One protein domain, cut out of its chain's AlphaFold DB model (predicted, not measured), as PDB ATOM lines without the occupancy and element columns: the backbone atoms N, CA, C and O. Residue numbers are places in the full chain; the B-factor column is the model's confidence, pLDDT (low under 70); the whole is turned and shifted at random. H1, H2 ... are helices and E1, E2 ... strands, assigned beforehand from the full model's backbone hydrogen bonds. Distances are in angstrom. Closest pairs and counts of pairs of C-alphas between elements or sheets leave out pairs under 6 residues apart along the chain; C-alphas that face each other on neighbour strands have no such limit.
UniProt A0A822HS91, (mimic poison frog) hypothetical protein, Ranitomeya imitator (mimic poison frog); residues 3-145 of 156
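This is residues 3 to 145 of the 156 residues of the protein "(mimic poison frog) hypothetical protein" of Ranitomeya imitator (mimic poison frog) (UniProt A0A822HS91). With little regular structure, two mixed sheets, strongly twisted E2-E8-E7-E4-E5 and small E1-E3-E6, face each other as a sandwich; H1 packs on the larger. Of 143 printed residues, 57 are in named elements, mostly strand: E1 to E4, H1, E5 to E8. The whole is compact, radius of gyration of the C-alphas 15.2 A, spanning 45 by 33 by 30 A.

H1, residues 69 to 74, every O i to N i+4 pair within hydrogen-bond range, is on the larger sheet at 8.1 A height. E7, residues 119 to 126, and E8, residues 135 to 144, form a hairpin; N 122 and O 137 are 2.9 A apart.

E1 is residues 3 to 6, C-alpha 3 at (-4.715, 33.920, -36.265); E2 34 to 39, E3 42 to 46, E4 62 to 67, E5 80 to 86, E6 97 to 101. E8, 28.0 A long, ends at C-alpha 144 (-19.925, 28.883, -38.249).

The printed part has no cut. Long links are E1-E2, E3-E4 and E6-E7. In pLDDT, 58 residues are under 70, among them 3 to 32.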
ATOM      1  N   ALA A   3      -5.618  34.421 -37.294       60.34
ATOM      2  CA  ALA A   3      -4.715  33.920 -36.265       60.34
ATOM      3  C   ALA A   3      -3.297  33.836 -36.840       60.34
ATOM      4  O   ALA A   3      -3.124  33.319 -37.938       60.34
ATOM      5  N   THR A   4      -2.286  34.312 -36.112       56.75
ATOM      6  CA  THR A   4      -0.889  34.332 -36.577       56.75
ATOM      7  C   THR A   4      -0.017  33.398 -35.734       56.75
ATOM      8  O   THR A   4      -0.027  33.483 -34.507       56.75
ATOM      9  N   VAL A   5       0.757  32.512 -36.374       63.41
ATOM     10  CA  VAL A   5       1.685  31.570 -35.716       63.41
ATOM     11  C   VAL A   5       3.078  31.673 -36.335       63.41
ATOM     12  O   VAL A   5       3.221  31.734 -37.552       63.41
ATOM     13  N   ILE A   6       4.121  31.665 -35.501       62.72
ATOM     14  CA  ILE A   6       5.521  31.761 -35.939       62.72
ATOM     15  C   ILE A   6       6.222  30.422 -35.679       62.72
ATOM     16  O   ILE A   6       6.291  29.966 -34.538       62.72
ATOM     17  N   CYS A   7       6.776  29.803 -36.725       59.09
ATOM     18  CA  CYS A   7       7.475  28.510 -36.657       59.09
ATOM     19  C   CYS A   7       8.980  28.623 -36.320       59.09
ATOM     20  O   CYS A   7       9.774  27.847 -36.842       59.09
ATOM     21  N   CYS A   8       9.405  29.582 -35.490       54.88
ATOM     22  CA  CYS A   8      10.830  29.834 -35.222       54.88
ATOM     23  C   CYS A   8      11.250  29.359 -33.812       54.88
ATOM     24  O   CYS A   8      10.573  29.715 -32.838       54.88
ATOM     25  N   PRO A   9      12.349  28.594 -33.643       49.12
ATOM     26  CA  PRO A   9      12.986  28.452 -32.337       49.12
ATOM     27  C   PRO A   9      13.644  29.770 -31.906       49.12
ATOM     28  O   PRO A   9      14.034  30.584 -32.738       49.12
ATOM     29  N   CYS A  10      13.707  29.997 -30.589       44.56
ATOM     30  CA  CYS A  10      14.243  31.204 -29.950       44.56
ATOM     31  C   CYS A  10      15.528  31.721 -30.624       44.56
ATOM     32  O   CYS A  10      16.551  31.066 -30.476       44.56
ATOM     33  N   ASP A  11      15.461  32.861 -31.322       41.44
ATOM     34  CA  ASP A  11      16.369  34.022 -31.156       41.44
ATOM     35  C   ASP A  11      16.241  35.097 -32.255       41.44
ATOM     36  O   ASP A  11      16.895  36.135 -32.170       41.44
ATOM     37  N   LEU A  12      15.399  34.928 -33.285       45.16
ATOM     38  CA  LEU A  12      15.282  35.962 -34.323       45.16
ATOM     39  C   LEU A  12      14.161  36.975 -34.059       45.16
ATOM     40  O   LEU A  12      12.966  36.701 -34.172       45.16
ATOM     41  N   GLN A  13      14.604  38.183 -33.719       41.59
ATOM     42  CA  GLN A  13      13.841  39.406 -33.512       41.59
ATOM     43  C   GLN A  13      13.019  39.796 -34.759       41.59
ATOM     44  O   GLN A  13      13.484  40.543 -35.617       41.59
ATOM     45  N   LEU A  14      11.762  39.358 -34.845       44.78
ATOM     46  CA  LEU A  14      10.810  39.860 -35.842       44.78
ATOM     47  C   LEU A  14      10.321  41.263 -35.436       44.78
ATOM     48  O   LEU A  14       9.282  41.423 -34.798       44.78
ATOM     49  N   ARG A  15      11.080  42.306 -35.791       38.19
ATOM     50  CA  ARG A  15      10.574  43.689 -35.782       38.19
ATOM     51  C   ARG A  15       9.699  43.886 -37.024       38.19
ATOM     52  O   ARG A  15      10.241  44.030 -38.112       38.19
ATOM     53  N   GLY A  16       8.371  43.900 -36.872       40.66
ATOM     54  CA  GLY A  16       7.482  44.375 -37.947       40.66
ATOM     55  C   GLY A  16       6.093  43.745 -38.087       40.66
ATOM     56  O   GLY A  16       5.339  44.211 -38.932       40.66
ATOM     57  N   VAL A  17       5.707  42.735 -37.298       41.75
ATOM     58  CA  VAL A  17       4.341  42.175 -37.378       41.75
ATOM     59  C   VAL A  17       3.464  42.836 -36.315       41.75
ATOM     60  O   VAL A  17       3.532  42.494 -35.137       41.75
ATOM     61  N   SER A  18       2.675  43.828 -36.725       31.95
ATOM     62  CA  SER A  18       1.802  44.638 -35.865       31.95
ATOM     63  C   SER A  18       0.426  44.019 -35.582       31.95
ATOM     64  O   SER A  18      -0.513  44.749 -35.290       31.95
ATOM     65  N   ASP A  19       0.292  42.693 -35.613       32.97
ATOM     66  CA  ASP A  19      -0.916  42.019 -35.131       32.97
ATOM     67  C   ASP A  19      -0.520  40.731 -34.395       32.97
ATOM     68  O   ASP A  19      -0.031  39.770 -34.986       32.97
ATOM     69  N   VAL A  20      -0.648  40.789 -33.066       34.59
ATOM     70  CA  VAL A  20      -0.491  39.697 -32.096       34.59
ATOM     71  C   VAL A  20       0.812  38.886 -32.230       34.59
ATOM     72  O   VAL A  20       0.853  37.754 -32.712       34.59
ATOM     73  N   SER A  21       1.904  39.445 -31.704       37.78
ATOM     74  CA  SER A  21       3.148  38.704 -31.474       37.78
ATOM     75  C   SER A  21       3.008  37.823 -30.223       37.78
ATOM     76  O   SER A  21       3.329  38.243 -29.113       37.78
ATOM     77  N   PHE A  22       2.513  36.590 -30.371       38.50
ATOM     78  CA  PHE A  22       2.769  35.571 -29.352       38.50
ATOM     79  C   PHE A  22       4.184  35.043 -29.580       38.50
ATOM     80  O   PHE A  22       4.485  34.447 -30.610       38.50
ATOM     81  N   SER A  23       5.075  35.267 -28.615       41.56
ATOM     82  CA  SER A  23       6.374  34.598 -28.559       41.56
ATOM     83  C   SER A  23       6.131  33.105 -28.293       41.56
ATOM     84  O   SER A  23       6.067  32.651 -27.150       41.56
ATOM     85  N   VAL A  24       5.884  32.335 -29.360       49.09
ATOM     86  CA  VAL A  24       5.420  30.938 -29.293       49.09
ATOM     87  C   VAL A  24       6.546  29.941 -28.973       49.09
ATOM     88  O   VAL A  24       6.384  28.730 -29.091       49.09
ATOM     89  N   SER A  25       7.710  30.420 -28.545       49.38
ATOM     90  CA  SER A  25       8.912  29.596 -28.420       49.38
ATOM     91  C   SER A  25       8.954  28.743 -27.145       49.38
ATOM     92  O   SER A  25       9.475  27.627 -27.165       49.38
ATOM     93  N   SER A  26       8.334  29.195 -26.052       43.72
ATOM     94  CA  SER A  26       8.203  28.385 -24.830       43.72
ATOM     95  C   SER A  26       6.881  27.608 -24.750       43.72
ATOM     96  O   SER A  26       6.792  26.656 -23.975       43.72
ATOM     97  N   SER A  27       5.877  27.965 -25.561       46.59
ATOM     98  CA  SER A  27       4.557  27.313 -25.570       46.59
ATOM     99  C   SER A  27       4.358  26.285 -26.685       46.59
ATOM    100  O   SER A  27       3.565  25.389 -26.466       46.59
ATOM    101  N   LEU A  28       5.084  26.324 -27.818       49.50
ATOM    102  CA  LEU A  28       5.070  25.215 -28.803       49.50
ATOM    103  C   LEU A  28       5.900  24.006 -28.354       49.50
ATOM    104  O   LEU A  28       5.686  22.896 -28.834       49.50
ATOM    105  N   ARG A  29       6.860  24.222 -27.444       50.72
ATOM    106  CA  ARG A  29       7.601  23.144 -26.765       50.72
ATOM    107  C   ARG A  29       6.805  22.518 -25.622       50.72
ATOM    108  O   ARG A  29       7.065  21.377 -25.252       50.72
ATOM    109  N   ARG A  30       5.844  23.256 -25.058       52.88
ATOM    110  CA  ARG A  30       4.811  22.692 -24.186       52.88
ATOM    111  C   ARG A  30       3.769  22.069 -25.109       52.88
ATOM    112  O   ARG A  30       3.389  22.668 -26.101       52.88
ATOM    113  N   ASN A  31       3.344  20.846 -24.843       61.09
ATOM    114  CA  ASN A  31       2.511  20.040 -25.741       61.09
ATOM    115  C   ASN A  31       1.088  20.596 -26.011       61.09
ATOM    116  O   ASN A  31       0.249  19.841 -26.490       61.09
ATOM    117  N   ASP A  32       0.812  21.877 -25.745       68.19
ATOM    118  CA  ASP A  32      -0.533  22.392 -25.469       68.19
ATOM    119  C   ASP A  32      -0.907  23.653 -26.274       68.19
ATOM    120  O   ASP A  32      -1.903  24.312 -25.967       68.19
ATOM    121  N   TYR A  33      -0.149  24.021 -27.317       79.38
ATOM    122  CA  TYR A  33      -0.510  25.184 -28.138       79.38
ATOM    123  C   TYR A  33      -1.792  24.918 -28.942       79.38
ATOM    124  O   TYR A  33      -1.807  24.095 -29.862       79.38
ATOM    125  N   THR A  34      -2.866  25.625 -28.580       82.31
ATOM    126  CA  THR A  34      -4.175  25.534 -29.230       82.31
ATOM    127  C   THR A  34      -4.590  26.892 -29.782       82.31
ATOM    128  O   THR A  34      -4.586  27.887 -29.063       82.31
ATOM    129  N   VAL A  35      -4.979  26.920 -31.053       84.69
ATOM    130  CA  VAL A  35      -5.558  28.084 -31.726       84.69
ATOM    131  C   VAL A  35      -7.053  27.849 -31.893       84.69
ATOM    132  O   VAL A  35      -7.473  26.771 -32.311       84.69
ATOM    133  N   HIS A  36      -7.863  28.855 -31.582       84.81
ATOM    134  CA  HIS A  36      -9.305  28.817 -31.803       84.81
ATOM    135  C   HIS A  36      -9.656  29.678 -33.013       84.81
ATOM    136  O   HIS A  36      -9.231  30.827 -33.093       84.81
ATOM    137  N   VAL A  37     -10.419  29.116 -33.948       86.56
ATOM    138  CA  VAL A  37     -10.857  29.795 -35.176       86.56
ATOM    139  C   VAL A  37     -12.330  29.495 -35.447       86.56
ATOM    140  O   VAL A  37     -12.872  28.501 -34.957       86.56
ATOM    141  N   ASN A  38     -12.985  30.332 -36.246       86.94
ATOM    142  CA  ASN A  38     -14.314  30.048 -36.781       86.94
ATOM    143  C   ASN A  38     -14.235  29.546 -38.222       86.94
ATOM    144  O   ASN A  38     -13.213  29.667 -38.902       86.94
ATOM    145  N   VAL A  39     -15.350  29.025 -38.730       85.12
ATOM    146  CA  VAL A  39     -15.471  28.771 -40.168       85.12
ATOM    147  C   VAL A  39     -15.327  30.102 -40.914       85.12
ATOM    148  O   VAL A  39     -15.927  31.108 -40.529       85.12
ATOM    149  N   ASN A  40     -14.561  30.074 -42.002       84.81
ATOM    150  CA  ASN A  40     -14.140  31.192 -42.851       84.81
ATOM    151  C   ASN A  40     -13.053  32.107 -42.274       84.81
ATOM    152  O   ASN A  40     -12.656  33.047 -42.966       84.81
ATOM    153  N   ASP A  41     -12.540  31.827 -41.074       87.19
ATOM    154  CA  ASP A  41     -11.349  32.509 -40.569       87.19
ATOM    155  C   ASP A  41     -10.075  32.013 -41.265       87.19
ATOM    156  O   ASP A  41     -10.060  30.980 -41.947       87.19
ATOM    157  N   TYR A  42      -9.001  32.781 -41.086       82.44
ATOM    158  CA  TYR A  42      -7.687  32.497 -41.648       82.44
ATOM    159  C   TYR A  42      -6.662  32.238 -40.540       82.44
ATOM    160  O   TYR A  42      -6.704  32.862 -39.479       82.44
ATOM    161  N   LEU A  43      -5.719  31.341 -40.809       85.56
ATOM    162  CA  LEU A  43      -4.528  31.101 -40.002       85.56
ATOM    163  C   LEU A  43      -3.297  31.388 -40.852       85.56
ATOM    164  O   LEU A  43      -3.005  30.650 -41.791       85.56
ATOM    165  N   ASP A  44      -2.576  32.440 -40.497       83.00
ATOM    166  CA  ASP A  44      -1.311  32.815 -41.104       83.00
ATOM    167  C   ASP A  44      -0.163  32.177 -40.308       83.00
ATOM    168  O   ASP A  44       0.040  32.443 -39.124       83.00
ATOM    169  N   ILE A  45       0.609  31.323 -40.966       80.12
ATOM    170  CA  ILE A  45       1.794  30.670 -40.419       80.12
ATOM    171  C   ILE A  45       3.014  31.273 -41.102       80.12
ATOM    172  O   ILE A  45       3.162  31.187 -42.321       80.12
ATOM    173  N   TYR A  46       3.897  31.871 -40.314       77.31
ATOM    174  CA  TYR A  46       5.103  32.519 -40.807       77.31
ATOM    175  C   TYR A  46       6.309  31.594 -40.673       77.31
ATOM    176  O   TYR A  46       6.602  31.055 -39.598       77.31
ATOM    177  N   CYS A  47       7.023  31.443 -41.786       75.38
ATOM    178  CA  CYS A  47       8.309  30.769 -41.823       75.38
ATOM    179  C   CYS A  47       9.387  31.614 -41.123       75.38
ATOM    180  O   CYS A  47       9.291  32.848 -41.124       75.38
ATOM    181  N   PRO A  48      10.438  30.981 -40.568       70.69
ATOM    182  CA  PRO A  48      11.619  31.699 -40.101       70.69
ATOM    183  C   PRO A  48      12.189  32.578 -41.217       70.69
ATOM    184  O   PRO A  48      12.360  32.124 -42.349       70.69
ATOM    185  N   HIS A  49      12.474  33.837 -40.895       69.75
ATOM    186  CA  HIS A  49      13.140  34.776 -41.791       69.75
ATOM    187  C   HIS A  49      14.490  35.121 -41.181       69.75
ATOM    188  O   HIS A  49      14.545  35.529 -40.022       69.75
ATOM    189  N   TYR A  50      15.558  34.896 -41.941       68.56
ATOM    190  CA  TYR A  50      16.925  35.160 -41.517       68.56
ATOM    191  C   TYR A  50      17.476  36.335 -42.323       68.56
ATOM    192  O   TYR A  50      17.205  36.457 -43.515       68.56
ATOM    193  N   ASN A  51      18.262  37.194 -41.674       66.69
ATOM    194  CA  ASN A  51      18.985  38.253 -42.377       66.69
ATOM    195  C   ASN A  51      20.112  37.651 -43.223       66.69
ATOM    196  O   ASN A  51      20.679  36.625 -42.837       66.69
ATOM    197  N   ASP A  52      20.511  38.352 -44.288       66.31
ATOM    198  CA  ASP A  52      21.571  37.932 -45.223       66.31
ATOM    199  C   ASP A  52      22.942  37.688 -44.557       66.31
ATOM    200  O   ASP A  52      23.828  37.075 -45.141       66.31
ATOM    201  N   THR A  53      23.136  38.155 -43.320       68.44
ATOM    202  CA  THR A  53      24.350  37.928 -42.519       68.44
ATOM    203  C   THR A  53      24.362  36.588 -41.780       68.44
ATOM    204  O   THR A  53      25.362  36.229 -41.155       68.44
ATOM    205  N   THR A  54      23.257  35.844 -41.809       68.25
ATOM    206  CA  THR A  54      23.147  34.536 -41.161       68.25
ATOM    207  C   THR A  54      23.859  33.495 -42.018       68.25
ATOM    208  O   THR A  54      23.654  33.437 -43.223       68.25
ATOM    209  N   ALA A  55      24.691  32.642 -41.421       67.81
ATOM    210  CA  ALA A  55      25.296  31.534 -42.158       67.81
ATOM    211  C   ALA A  55      24.220  30.509 -42.558       67.81
ATOM    212  O   ALA A  55      23.413  30.130 -41.709       67.81
ATOM    213  N   GLU A  56      24.247  29.999 -43.796       68.12
ATOM    214  CA  GLU A  56      23.268  29.011 -44.294       68.12
ATOM    215  C   GLU A  56      23.123  27.795 -43.370       68.12
ATOM    216  O   GLU A  56      22.017  27.319 -43.139       68.12
ATOM    217  N   HIS A  57      24.216  27.340 -42.745       65.56
ATOM    218  CA  HIS A  57      24.186  26.205 -41.812       65.56
ATOM    219  C   HIS A  57      23.311  26.454 -40.565       65.56
ATOM    220  O   HIS A  57      22.941  25.504 -39.870       65.56
ATOM    221  N   ARG A  58      23.057  27.724 -40.225       66.19
ATOM    222  CA  ARG A  58      22.212  28.152 -39.099       66.19
ATOM    223  C   ARG A  58      20.777  28.432 -39.534       66.19
ATOM    224  O   ARG A  58      19.931  28.665 -38.677       66.19
ATOM    225  N   MET A  59      20.508  28.436 -40.838       69.44
ATOM    226  CA  MET A  59      19.169  28.645 -41.363       69.44
ATOM    227  C   MET A  59      18.398  27.336 -41.302       69.44
ATOM    228  O   MET A  59      18.602  26.419 -42.098       69.44
ATOM    229  N   GLU A  60      17.489  27.244 -40.345       71.56
ATOM    230  CA  GLU A  60      16.629  26.079 -40.235       71.56
ATOM    231  C   GLU A  60      15.465  26.170 -41.223       71.56
ATOM    232  O   GLU A  60      14.725  27.157 -41.262       71.56
ATOM    233  N   GLN A  61      15.300  25.104 -42.000       76.19
ATOM    234  CA  GLN A  61      14.149  24.888 -42.862       76.19
ATOM    235  C   GLN A  61      13.158  23.963 -42.156       76.19
ATOM    236  O   GLN A  61      13.563  23.029 -41.461       76.19
ATOM    237  N   TYR A  62      11.869  24.221 -42.349       79.25
ATOM    238  CA  TYR A  62      10.787  23.494 -41.691       79.25
ATOM    239  C   TYR A  62       9.723  23.064 -42.690       79.25
ATOM    240  O   TYR A  62       9.338  23.833 -43.574       79.25
ATOM    241  N   THR A  63       9.187  21.865 -42.493       85.88
ATOM    242  CA  THR A  63       8.043  21.363 -43.252       85.88
ATOM    243  C   THR A  63       6.847  21.221 -42.328       85.88
ATOM    244  O   THR A  63       6.933  20.567 -41.289       85.88
ATOM    245  N   LEU A  64       5.730  21.836 -42.718       87.31
ATOM    246  CA  LEU A  64       4.461  21.782 -42.008       87.31
ATOM    247  C   LEU A  64       3.607  20.641 -42.559       87.31
ATOM    248  O   LEU A  64       3.337  20.570 -43.761       87.31
ATOM    249  N   PHE A  65       3.122  19.796 -41.661       89.56
ATOM    250  CA  PHE A  65       2.218  18.694 -41.951       89.56
ATOM    251  C   PHE A  65       0.897  18.895 -41.226       89.56
ATOM    252  O   PHE A  65       0.869  19.339 -40.077       89.56
ATOM    253  N   MET A  66      -0.187  18.515 -41.889       91.75
ATOM    254  CA  MET A  66      -1.486  18.327 -41.259       91.75
ATOM    255  C   MET A  66      -1.662  16.834 -40.992       91.75
ATOM    256  O   MET A  66      -1.582  16.031 -41.922       91.75
ATOM    257  N   VAL A  67      -1.848  16.462 -39.728       92.81
ATOM    258  CA  VAL A  67      -1.852  15.068 -39.258       92.81
ATOM    259  C   VAL A  67      -3.111  14.755 -38.456       92.81
ATOM    260  O   VAL A  67      -3.819  15.649 -37.988       92.81
ATOM    261  N   ASN A  68      -3.394  13.466 -38.278       93.56
ATOM    262  CA  ASN A  68      -4.399  13.022 -37.317       93.56
ATOM    263  C   ASN A  68      -3.895  13.152 -35.861       93.56
ATOM    264  O   ASN A  68      -2.766  13.574 -35.590       93.56
ATOM    265  N   TYR A  69      -4.748  12.779 -34.906       92.06
ATOM    266  CA  TYR A  69      -4.432  12.864 -33.479       92.06
ATOM    267  C   TYR A  69      -3.198  12.035 -33.075       92.06
ATOM    268  O   TYR A  69      -2.374  12.510 -32.290       92.06
ATOM    269  N   ASP A  70      -3.016  10.837 -33.638       91.81
ATOM    270  CA  ASP A  70      -1.859   9.986 -33.334       91.81
ATOM    271  C   ASP A  70      -0.563  10.581 -33.892       91.81
ATOM    272  O   ASP A  70       0.453  10.642 -33.194       91.81
ATOM    273  N   GLY A  71      -0.609  11.112 -35.118       91.00
ATOM    274  CA  GLY A  71       0.492  11.859 -35.721       91.00
ATOM    275  C   GLY A  71       0.903  13.066 -34.882       91.00
ATOM    276  O   GLY A  71       2.091  13.291 -34.662       91.00
ATOM    277  N   TYR A  72      -0.067  13.792 -34.328       89.69
ATOM    278  CA  TYR A  72       0.175  14.905 -33.411       89.69
ATOM    279  C   TYR A  72       0.790  14.463 -32.076       89.69
ATOM    280  O   TYR A  72       1.694  15.117 -31.545       89.69
ATOM    281  N   ARG A  73       0.323  13.342 -31.520       88.25
ATOM    282  CA  ARG A  73       0.803  12.821 -30.236       88.25
ATOM    283  C   ARG A  73       2.242  12.318 -30.323       88.25
ATOM    284  O   ARG A  73       3.026  12.605 -29.419       88.25
ATOM    285  N   PHE A  74       2.578  11.614 -31.403       88.00
ATOM    286  CA  PHE A  74       3.874  10.956 -31.595       88.00
ATOM    287  C   PHE A  74       4.807  11.678 -32.577       88.00
ATOM    288  O   PHE A  74       5.854  11.133 -32.915       88.00
ATOM    289  N   CYS A  75       4.454  12.883 -33.041       86.19
ATOM    290  CA  CYS A  75       5.206  13.608 -34.073       86.19
ATOM    291  C   CYS A  75       5.421  12.781 -35.361       86.19
ATOM    292  O   CYS A  75       6.467  12.879 -36.003       86.19
ATOM    293  N   ASN A  76       4.451  11.942 -35.737       89.06
ATOM    294  CA  ASN A  76       4.575  11.041 -36.880       89.06
ATOM    295  C   ASN A  76       4.033  11.692 -38.162       89.06
ATOM    296  O   ASN A  76       2.820  11.783 -38.360       89.06
ATOM    297  N   ILE A  77       4.941  12.103 -39.050       89.38
ATOM    298  CA  ILE A  77       4.618  12.747 -40.334       89.38
ATOM    299  C   ILE A  77       3.902  11.819 -41.327       89.38
ATOM    300  O   ILE A  77       3.236  12.307 -42.236       89.38
ATOM    301  N   SER A  78       3.998  10.495 -41.159       89.75
ATOM    302  CA  SER A  78       3.335   9.516 -42.034       89.75
ATOM    303  C   SER A  78       1.827   9.414 -41.784       89.75
ATOM    304  O   SER A  78       1.115   8.810 -42.578       89.75
ATOM    305  N   GLN A  79       1.331   9.998 -40.692       91.31
ATOM    306  CA  GLN A  79      -0.083  10.006 -40.303       91.31
ATOM    307  C   GLN A  79      -0.834  11.239 -40.841       91.31
ATOM    308  O   GLN A  79      -1.784  11.737 -40.228       91.31
ATOM    309  N   GLY A  80      -0.373  11.785 -41.964       89.44
ATOM    310  CA  GLY A  80      -0.907  13.008 -42.538       89.44
ATOM    311  C   GLY A  80      -0.278  13.356 -43.875       89.44
ATOM    312  O   GLY A  80       0.311  12.510 -44.546       89.44
ATOM    313  N   PHE A  81      -0.413  14.618 -44.264       90.25
ATOM    314  CA  PHE A  81       0.095  15.119 -45.533       90.25
ATOM    315  C   PHE A  81       0.829  16.442 -45.354       90.25
ATOM    316  O   PHE A  81       0.559  17.239 -44.451       90.25
ATOM    317  N   LYS A  82       1.788  16.666 -46.249       89.81
ATOM    318  CA  LYS A  82       2.560  17.900 -46.309       89.81
ATOM    319  C   LYS A  82       1.650  19.055 -46.718       89.81
ATOM    320  O   LYS A  82       1.022  18.997 -47.774       89.81
ATOM    321  N   ARG A  83       1.606  20.108 -45.903       89.00
ATOM    322  CA  ARG A  83       0.796  21.304 -46.161       89.00
ATOM    323  C   ARG A  83       1.621  22.464 -46.701       89.00
ATOM    324  O   ARG A  83       1.149  23.166 -47.592       89.00
ATOM    325  N   TRP A  84       2.838  22.644 -46.189       86.81
ATOM    326  CA  TRP A  84       3.720  23.740 -46.585       86.81
ATOM    327  C   TRP A  84       5.197  23.417 -46.337       86.81
ATOM    328  O   TRP A  84       5.522  22.667 -45.418       86.81
ATOM    329  N   GLU A  85       6.093  24.009 -47.127       86.00
ATOM    330  CA  GLU A  85       7.548  23.933 -46.944       86.00
ATOM    331  C   GLU A  85       8.143  25.333 -46.827       86.00
ATOM    332  O   GLU A  85       8.069  26.143 -47.750       86.00
ATOM    333  N   CYS A  86       8.795  25.598 -45.701       77.31
ATOM    334  CA  CYS A  86       9.615  26.782 -45.492       77.31
ATOM    335  C   CYS A  86      11.016  26.547 -46.079       77.31
ATOM    336  O   CYS A  86      11.978  26.358 -45.339       77.31
ATOM    337  N   ASN A  87      11.120  26.517 -47.412       71.75
ATOM    338  CA  ASN A  87      12.372  26.246 -48.142       71.75
ATOM    339  C   ASN A  87      13.106  27.509 -48.634       71.75
ATOM    340  O   ASN A  87      14.256  27.434 -49.057       71.75
ATOM    341  N   ARG A  88      12.454  28.674 -48.591       66.81
ATOM    342  CA  ARG A  88      13.006  29.954 -49.055       66.81
ATOM    343  C   ARG A  88      13.372  30.825 -47.856       66.81
ATOM    344  O   ARG A  88      12.555  31.600 -47.366       66.81
ATOM    345  N   THR A  89      14.602  30.677 -47.382       58.94
ATOM    346  CA  THR A  89      15.137  31.409 -46.223       58.94
ATOM    347  C   THR A  89      15.583  32.835 -46.578       58.94
ATOM    348  O   THR A  89      15.489  33.717 -45.731       58.94
ATOM    349  N   HIS A  90      15.956  33.087 -47.842       57.84
ATOM    350  CA  HIS A  90      16.221  34.420 -48.404       57.84
ATOM    351  C   HIS A  90      14.991  34.954 -49.154       57.84
ATOM    352  O   HIS A  90      14.861  34.805 -50.371       57.84
ATOM    353  N   SER A  91      14.061  35.572 -48.428       58.41
ATOM    354  CA  SER A  91      13.009  36.398 -49.033       58.41
ATOM    355  C   SER A  91      13.376  37.877 -48.847       58.41
ATOM    356  O   SER A  91      13.418  38.331 -47.700       58.41
ATOM    357  N   PRO A  92      13.648  38.641 -49.926       54.81
ATOM    358  CA  PRO A  92      14.241  39.980 -49.840       54.81
ATOM    359  C   PRO A  92      13.311  41.068 -49.280       54.81
ATOM    360  O   PRO A  92      13.777  42.166 -48.982       54.81
ATOM    361  N   HIS A  93      12.002  40.818 -49.149       57.06
ATOM    362  CA  HIS A  93      11.037  41.874 -48.805       57.06
ATOM    363  C   HIS A  93      10.108  41.554 -47.628       57.06
ATOM    364  O   HIS A  93       9.611  42.483 -46.995       57.06
ATOM    365  N   SER A  94       9.845  40.283 -47.306       61.75
ATOM    366  CA  SER A  94       8.982  39.900 -46.174       61.75
ATOM    367  C   SER A  94       9.148  38.424 -45.799       61.75
ATOM    368  O   SER A  94       9.427  37.610 -46.688       61.75
ATOM    369  N   PRO A  95       8.921  38.045 -44.526       65.31
ATOM    370  CA  PRO A  95       8.808  36.647 -44.128       65.31
ATOM    371  C   PRO A  95       7.748  35.934 -44.968       65.31
ATOM    372  O   PRO A  95       6.660  36.464 -45.206       65.31
ATOM    373  N   ILE A  96       8.064  34.728 -45.429       72.50
ATOM    374  CA  ILE A  96       7.117  33.932 -46.208       72.50
ATOM    375  C   ILE A  96       6.003  33.471 -45.283       72.50
ATOM    376  O   ILE A  96       6.267  32.891 -44.226       72.50
ATOM    377  N   LYS A  97       4.763  33.719 -45.703       76.25
ATOM    378  CA  LYS A  97       3.574  33.315 -44.967       76.25
ATOM    379  C   LYS A  97       2.763  32.291 -45.739       76.25
ATOM    380  O   LYS A  97       2.566  32.417 -46.947       76.25
ATOM    381  N   PHE A  98       2.279  31.302 -45.011       81.94
ATOM    382  CA  PHE A  98       1.272  30.363 -45.460       81.94
ATOM    383  C   PHE A  98      -0.050  30.723 -44.790       81.94
ATOM    384  O   PHE A  98      -0.125  30.738 -43.566       81.94
ATOM    385  N   SER A  99      -1.079  31.007 -45.580       83.19
ATOM    386  CA  SER A  99      -2.414  31.321 -45.072       83.19
ATOM    387  C   SER A  99      -3.344  30.139 -45.319       83.19
ATOM    388  O   SER A  99      -3.637  29.806 -46.468       83.19
ATOM    389  N   GLU A 100      -3.831  29.519 -44.250       86.88
ATOM    390  CA  GLU A 100      -4.879  28.504 -44.307       86.88
ATOM    391  C   GLU A 100      -6.239  29.158 -44.088       86.88
ATOM    392  O   GLU A 100      -6.413  29.910 -43.132       86.88
ATOM    393  N   LYS A 101      -7.222  28.844 -44.933       86.50
ATOM    394  CA  LYS A 101      -8.604  29.289 -44.734       86.50
ATOM    395  C   LYS A 101      -9.448  28.132 -44.219       86.50
ATOM    396  O   LYS A 101      -9.572  27.114 -44.896       86.50
ATOM    397  N   PHE A 102     -10.125  28.327 -43.092       87.19
ATOM    398  CA  PHE A 102     -11.003  27.327 -42.477       87.19
ATOM    399  C   PHE A 102     -12.378  27.306 -43.139       87.19
ATOM    400  O   PHE A 102     -13.398  27.608 -42.526       87.19
ATOM    401  N   GLN A 103     -12.412  27.007 -44.430       87.56
ATOM    402  CA  GLN A 103     -13.646  26.969 -45.206       87.56
ATOM    403  C   GLN A 103     -14.331  25.601 -45.127       87.56
ATOM    404  O   GLN A 103     -13.678  24.561 -45.078       87.56
ATOM    405  N   ARG A 104     -15.668  25.613 -45.151       84.44
ATOM    406  CA  ARG A 104     -16.488  24.392 -45.132       84.44
ATOM    407  C   ARG A 104     -16.420  23.609 -46.441       84.44
ATOM    408  O   ARG A 104     -16.505  22.392 -46.408       84.44
ATOM    409  N   TYR A 105     -16.287  24.315 -47.560       82.25
ATOM    410  CA  TYR A 105     -16.214  23.737 -48.896       82.25
ATOM    411  C   TYR A 105     -14.937  24.221 -49.563       82.25
ATOM    412  O   TYR A 105     -14.686  25.428 -49.625       82.25
ATOM    413  N   SER A 106     -14.125  23.288 -50.041       80.19
ATOM    414  CA  SER A 106     -12.914  23.622 -50.777       80.19
ATOM    415  C   SER A 106     -13.222  23.754 -52.267       80.19
ATOM    416  O   SER A 106     -13.783  22.850 -52.876       80.19
ATOM    417  N   ALA A 107     -12.792  24.854 -52.886       76.44
ATOM    418  CA  ALA A 107     -12.833  25.005 -54.345       76.44
ATOM    419  C   ALA A 107     -11.768  24.154 -55.071       76.44
ATOM    420  O   ALA A 107     -11.759  24.081 -56.297       76.44
ATOM    421  N   PHE A 108     -10.847  23.534 -54.324       74.56
ATOM    422  CA  PHE A 108      -9.780  22.690 -54.849       74.56
ATOM    423  C   PHE A 108     -10.024  21.231 -54.467       74.56
ATOM    424  O   PHE A 108     -10.302  20.946 -53.303       74.56
ATOM    425  N   SER A 109      -9.853  20.312 -55.421       66.31
ATOM    426  CA  SER A 109     -10.086  18.869 -55.240       66.31
ATOM    427  C   SER A 109      -9.185  18.211 -54.187       66.31
ATOM    428  O   SER A 109      -9.562  17.188 -53.628       66.31
ATOM    429  N   LEU A 110      -8.019  18.796 -53.894       67.44
ATOM    430  CA  LEU A 110      -7.126  18.371 -52.800       67.44
ATOM    431  C   LEU A 110      -7.136  19.350 -51.615       67.44
ATOM    432  O   LEU A 110      -6.295  19.252 -50.722       67.44
ATOM    433  N   GLY A 111      -8.007  20.359 -51.636       70.88
ATOM    434  CA  GLY A 111      -8.111  21.296 -50.529       70.88
ATOM    435  C   GLY A 111      -8.957  20.699 -49.414       70.88
ATOM    436  O   GLY A 111      -9.882  19.928 -49.652       70.88
ATOM    437  N   TYR A 112      -8.582  21.023 -48.185       82.81
ATOM    438  CA  TYR A 112      -9.155  20.406 -47.003       82.81
ATOM    439  C   TYR A 112     -10.436  21.131 -46.566       82.81
ATOM    440  O   TYR A 112     -10.530  22.355 -46.677       82.81
ATOM    441  N   GLU A 113     -11.417  20.376 -46.072       88.88
ATOM    442  CA  GLU A 113     -12.692  20.906 -45.585       88.88
ATOM    443  C   GLU A 113     -12.713  20.963 -44.057       88.88
ATOM    444  O   GLU A 113     -12.366  20.001 -43.367       88.88
ATOM    445  N   PHE A 114     -13.128  22.109 -43.519       88.88
ATOM    446  CA  PHE A 114     -13.139  22.353 -42.083       88.88
ATOM    447  C   PHE A 114     -14.567  22.418 -41.540       88.88
ATOM    448  O   PHE A 114     -15.432  23.127 -42.057       88.88
ATOM    449  N   HIS A 115     -14.807  21.690 -40.454       89.56
ATOM    450  CA  HIS A 115     -16.107  21.570 -39.811       89.56
ATOM    451  C   HIS A 115     -16.094  22.228 -38.433       89.56
ATOM    452  O   HIS A 115     -15.149  22.080 -37.661       89.56
ATOM    453  N   ALA A 116     -17.179  22.934 -38.123       88.56
ATOM    454  CA  ALA A 116     -17.435  23.455 -36.788       88.56
ATOM    455  C   ALA A 116     -17.524  22.305 -35.767       88.56
ATOM    456  O   ALA A 116     -18.083  21.250 -36.061       88.56
ATOM    457  N   GLY A 117     -16.957  22.512 -34.582       89.50
ATOM    458  CA  GLY A 117     -16.819  21.519 -33.516       89.50
ATOM    459  C   GLY A 117     -15.612  20.584 -33.656       89.50
ATOM    460  O   GLY A 117     -15.333  19.818 -32.732       89.50
ATOM    461  N   SER A 118     -14.874  20.642 -34.769       91.88
ATOM    462  CA  SER A 118     -13.749  19.739 -35.029       91.88
ATOM    463  C   SER A 118     -12.403  20.315 -34.592       91.88
ATOM    464  O   SER A 118     -12.174  21.527 -34.571       91.88
ATOM    465  N   ASN A 119     -11.482  19.406 -34.270       91.75
ATOM    466  CA  ASN A 119     -10.098  19.727 -33.949       91.75
ATOM    467  C   ASN A 119      -9.173  19.200 -35.045       91.75
ATOM    468  O   ASN A 119      -9.242  18.028 -35.411       91.75
ATOM    469  N   TYR A 120      -8.276  20.061 -35.501       91.69
ATOM    470  CA  TYR A 120      -7.297  19.792 -36.541       91.69
ATOM    471  C   TYR A 120      -5.896  19.920 -35.967       91.69
ATOM    472  O   TYR A 120      -5.653  20.764 -35.105       91.69
ATOM    473  N   TYR A 121      -4.972  19.081 -36.418       91.12
ATOM    474  CA  TYR A 121      -3.649  19.006 -35.818       91.12
ATOM    475  C   TYR A 121      -2.571  19.244 -36.858       91.12
ATOM    476  O   TYR A 121      -2.590  18.670 -37.946       91.12
ATOM    477  N   TYR A 122      -1.610  20.082 -36.492       90.00
ATOM    478  CA  TYR A 122      -0.471  20.400 -37.331       90.00
ATOM    479  C   TYR A 122       0.817  20.131 -36.572       90.00
ATOM    480  O   TYR A 122       0.923  20.428 -35.378       90.00
ATOM    481  N   ILE A 123       1.801  19.592 -37.281       88.25
ATOM    482  CA  ILE A 123       3.160  19.410 -36.780       88.25
ATOM    483  C   ILE A 123       4.154  20.011 -37.766       88.25
ATOM    484  O   ILE A 123       3.920  20.016 -38.973       88.25
ATOM    485  N   SER A 124       5.265  20.520 -37.253       84.75
ATOM    486  CA  SER A 124       6.372  21.036 -38.042       84.75
ATOM    487  C   SER A 124       7.662  20.341 -37.632       84.75
ATOM    488  O   SER A 124       7.966  20.206 -36.441       84.75
ATOM    489  N   THR A 125       8.408  19.878 -38.629       82.88
ATOM    490  CA  THR A 125       9.684  19.180 -38.443       82.88
ATOM    491  C   THR A 125      10.784  19.878 -39.232       82.88
ATOM    492  O   THR A 125      10.531  20.281 -40.372       82.88
ATOM    493  N   PRO A 126      12.002  19.997 -38.678       78.75
ATOM    494  CA  PRO A 126      13.135  20.539 -39.416       78.75
ATOM    495  C   PRO A 126      13.541  19.601 -40.562       78.75
ATOM    496  O   PRO A 126      13.566  18.382 -40.387       78.75
ATOM    497  N   THR A 127      13.903  20.150 -41.721       72.81
ATOM    498  CA  THR A 127      14.234  19.357 -42.923       72.81
ATOM    499  C   THR A 127      15.581  18.639 -42.814       72.81
ATOM    500  O   THR A 127      15.754  17.566 -43.383       72.81
ATOM    501  N   HIS A 128      16.535  19.212 -42.073       65.69
ATOM    502  CA  HIS A 128      17.928  18.744 -42.035       65.69
ATOM    503  C   HIS A 128      18.392  18.222 -40.669       65.69
ATOM    504  O   HIS A 128      19.545  17.818 -40.539       65.69
ATOM    505  N   ASN A 129      17.539  18.233 -39.636       60.53
ATOM    506  CA  ASN A 129      18.011  17.985 -38.273       60.53
ATOM    507  C   ASN A 129      17.020  17.179 -37.417       60.53
ATOM    508  O   ASN A 129      16.233  17.726 -36.650       60.53
ATOM    509  N   HIS A 130      17.103  15.849 -37.490       59.59
ATOM    510  CA  HIS A 130      16.226  14.916 -36.760       59.59
ATOM    511  C   HIS A 130      16.383  14.931 -35.226       59.59
ATOM    512  O   HIS A 130      15.727  14.158 -34.534       59.59
ATOM    513  N   ARG A 131      17.268  15.773 -34.673       56.44
ATOM    514  CA  ARG A 131      17.543  15.837 -33.229       56.44
ATOM    515  C   ARG A 131      16.556  16.702 -32.438       56.44
ATOM    516  O   ARG A 131      16.578  16.653 -31.211       56.44
ATOM    517  N   HIS A 132      15.706  17.486 -33.102       63.34
ATOM    518  CA  HIS A 132      14.749  18.368 -32.432       63.34
ATOM    519  C   HIS A 132      13.366  17.721 -32.293       63.34
ATOM    520  O   HIS A 132      12.869  17.067 -33.208       63.34
ATOM    521  N   THR A 133      12.723  17.941 -31.146       71.75
ATOM    522  CA  THR A 133      11.305  17.621 -30.929       71.75
ATOM    523  C   THR A 133      10.439  18.403 -31.919       71.75
ATOM    524  O   THR A 133      10.674  19.602 -32.091       71.75
ATOM    525  N   CYS A 134       9.443  17.764 -32.545       79.75
ATOM    526  CA  CYS A 134       8.567  18.464 -33.488       79.75
ATOM    527  C   CYS A 134       7.814  19.609 -32.797       79.75
ATOM    528  O   CYS A 134       7.408  19.492 -31.638       79.75
ATOM    529  N   LEU A 135       7.613  20.714 -33.512       81.44
ATOM    530  CA  LEU A 135       6.684  21.753 -33.074       81.44
ATOM    531  C   LEU A 135       5.280  21.280 -33.420       81.44
ATOM    532  O   LEU A 135       5.071  20.740 -34.505       81.44
ATOM    533  N   LYS A 136       4.309  21.480 -32.534       83.62
ATOM    534  CA  LYS A 136       2.947  21.018 -32.790       83.62
ATOM    535  C   LYS A 136       1.902  21.998 -32.300       83.62
ATOM    536  O   LYS A 136       2.080  22.640 -31.270       83.62
ATOM    537  N   MET A 137       0.798  22.078 -33.030       87.06
ATOM    538  CA  MET A 137      -0.348  22.906 -32.683       87.06
ATOM    539  C   MET A 137      -1.662  22.181 -32.946       87.06
ATOM    540  O   MET A 137      -1.800  21.421 -33.907       87.06
ATOM    541  N   LYS A 138      -2.635  22.450 -32.084       88.75
ATOM    542  CA  LYS A 138      -4.031  22.069 -32.268       88.75
ATOM    543  C   LYS A 138      -4.805  23.294 -32.744       88.75
ATOM    544  O   LYS A 138      -4.639  24.378 -32.202       88.75
ATOM    545  N   VAL A 139      -5.682  23.128 -33.719       89.38
ATOM    546  CA  VAL A 139      -6.619  24.159 -34.159       89.38
ATOM    547  C   VAL A 139      -8.029  23.664 -33.888       89.38
ATOM    548  O   VAL A 139      -8.443  22.641 -34.426       89.38
ATOM    549  N   SER A 140      -8.754  24.356 -33.019       89.00
ATOM    550  CA  SER A 140     -10.137  24.037 -32.680       89.00
ATOM    551  C   SER A 140     -11.066  24.985 -33.433       89.00
ATOM    552  O   SER A 140     -11.020  26.200 -33.226       89.00
ATOM    553  N   VAL A 141     -11.883  24.434 -34.332       89.94
ATOM    554  CA  VAL A 141     -12.843  25.207 -35.125       89.94
ATOM    555  C   VAL A 141     -14.150  25.221 -34.352       89.94
ATOM    556  O   VAL A 141     -14.802  24.186 -34.262       89.94
ATOM    557  N   CYS A 142     -14.542  26.349 -33.756       82.38
ATOM    558  CA  CYS A 142     -15.746  26.344 -32.920       82.38
ATOM    559  C   CYS A 142     -17.008  26.313 -33.776       82.38
ATOM    560  O   CYS A 142     -17.752  25.336 -33.764       82.38
ATOM    561  N   CYS A 143     -17.244  27.385 -34.521       80.25
ATOM    562  CA  CYS A 143     -18.588  27.760 -34.917       80.25
ATOM    563  C   CYS A 143     -18.576  28.260 -36.356       80.25
ATOM    564  O   CYS A 143     -17.581  28.816 -36.832       80.25
ATOM    565  N   ALA A 144     -19.696  28.086 -37.057       67.81
ATOM    566  CA  ALA A 144     -19.925  28.883 -38.249       67.81
ATOM    567  C   ALA A 144     -19.954  30.352 -37.819       67.81
ATOM    568  O   ALA A 144     -20.576  30.674 -36.807       67.81
ATOM    569  N   THR A 145     -19.268  31.230 -38.554       59.41
ATOM    570  CA  THR A 145     -19.469  32.669 -38.390       59.41
ATOM    571  C   THR A 145     -20.966  32.907 -38.534       59.41
ATOM    572  O   THR A 145     -21.532  32.665 -39.599       59.41
TER     573      THR A 145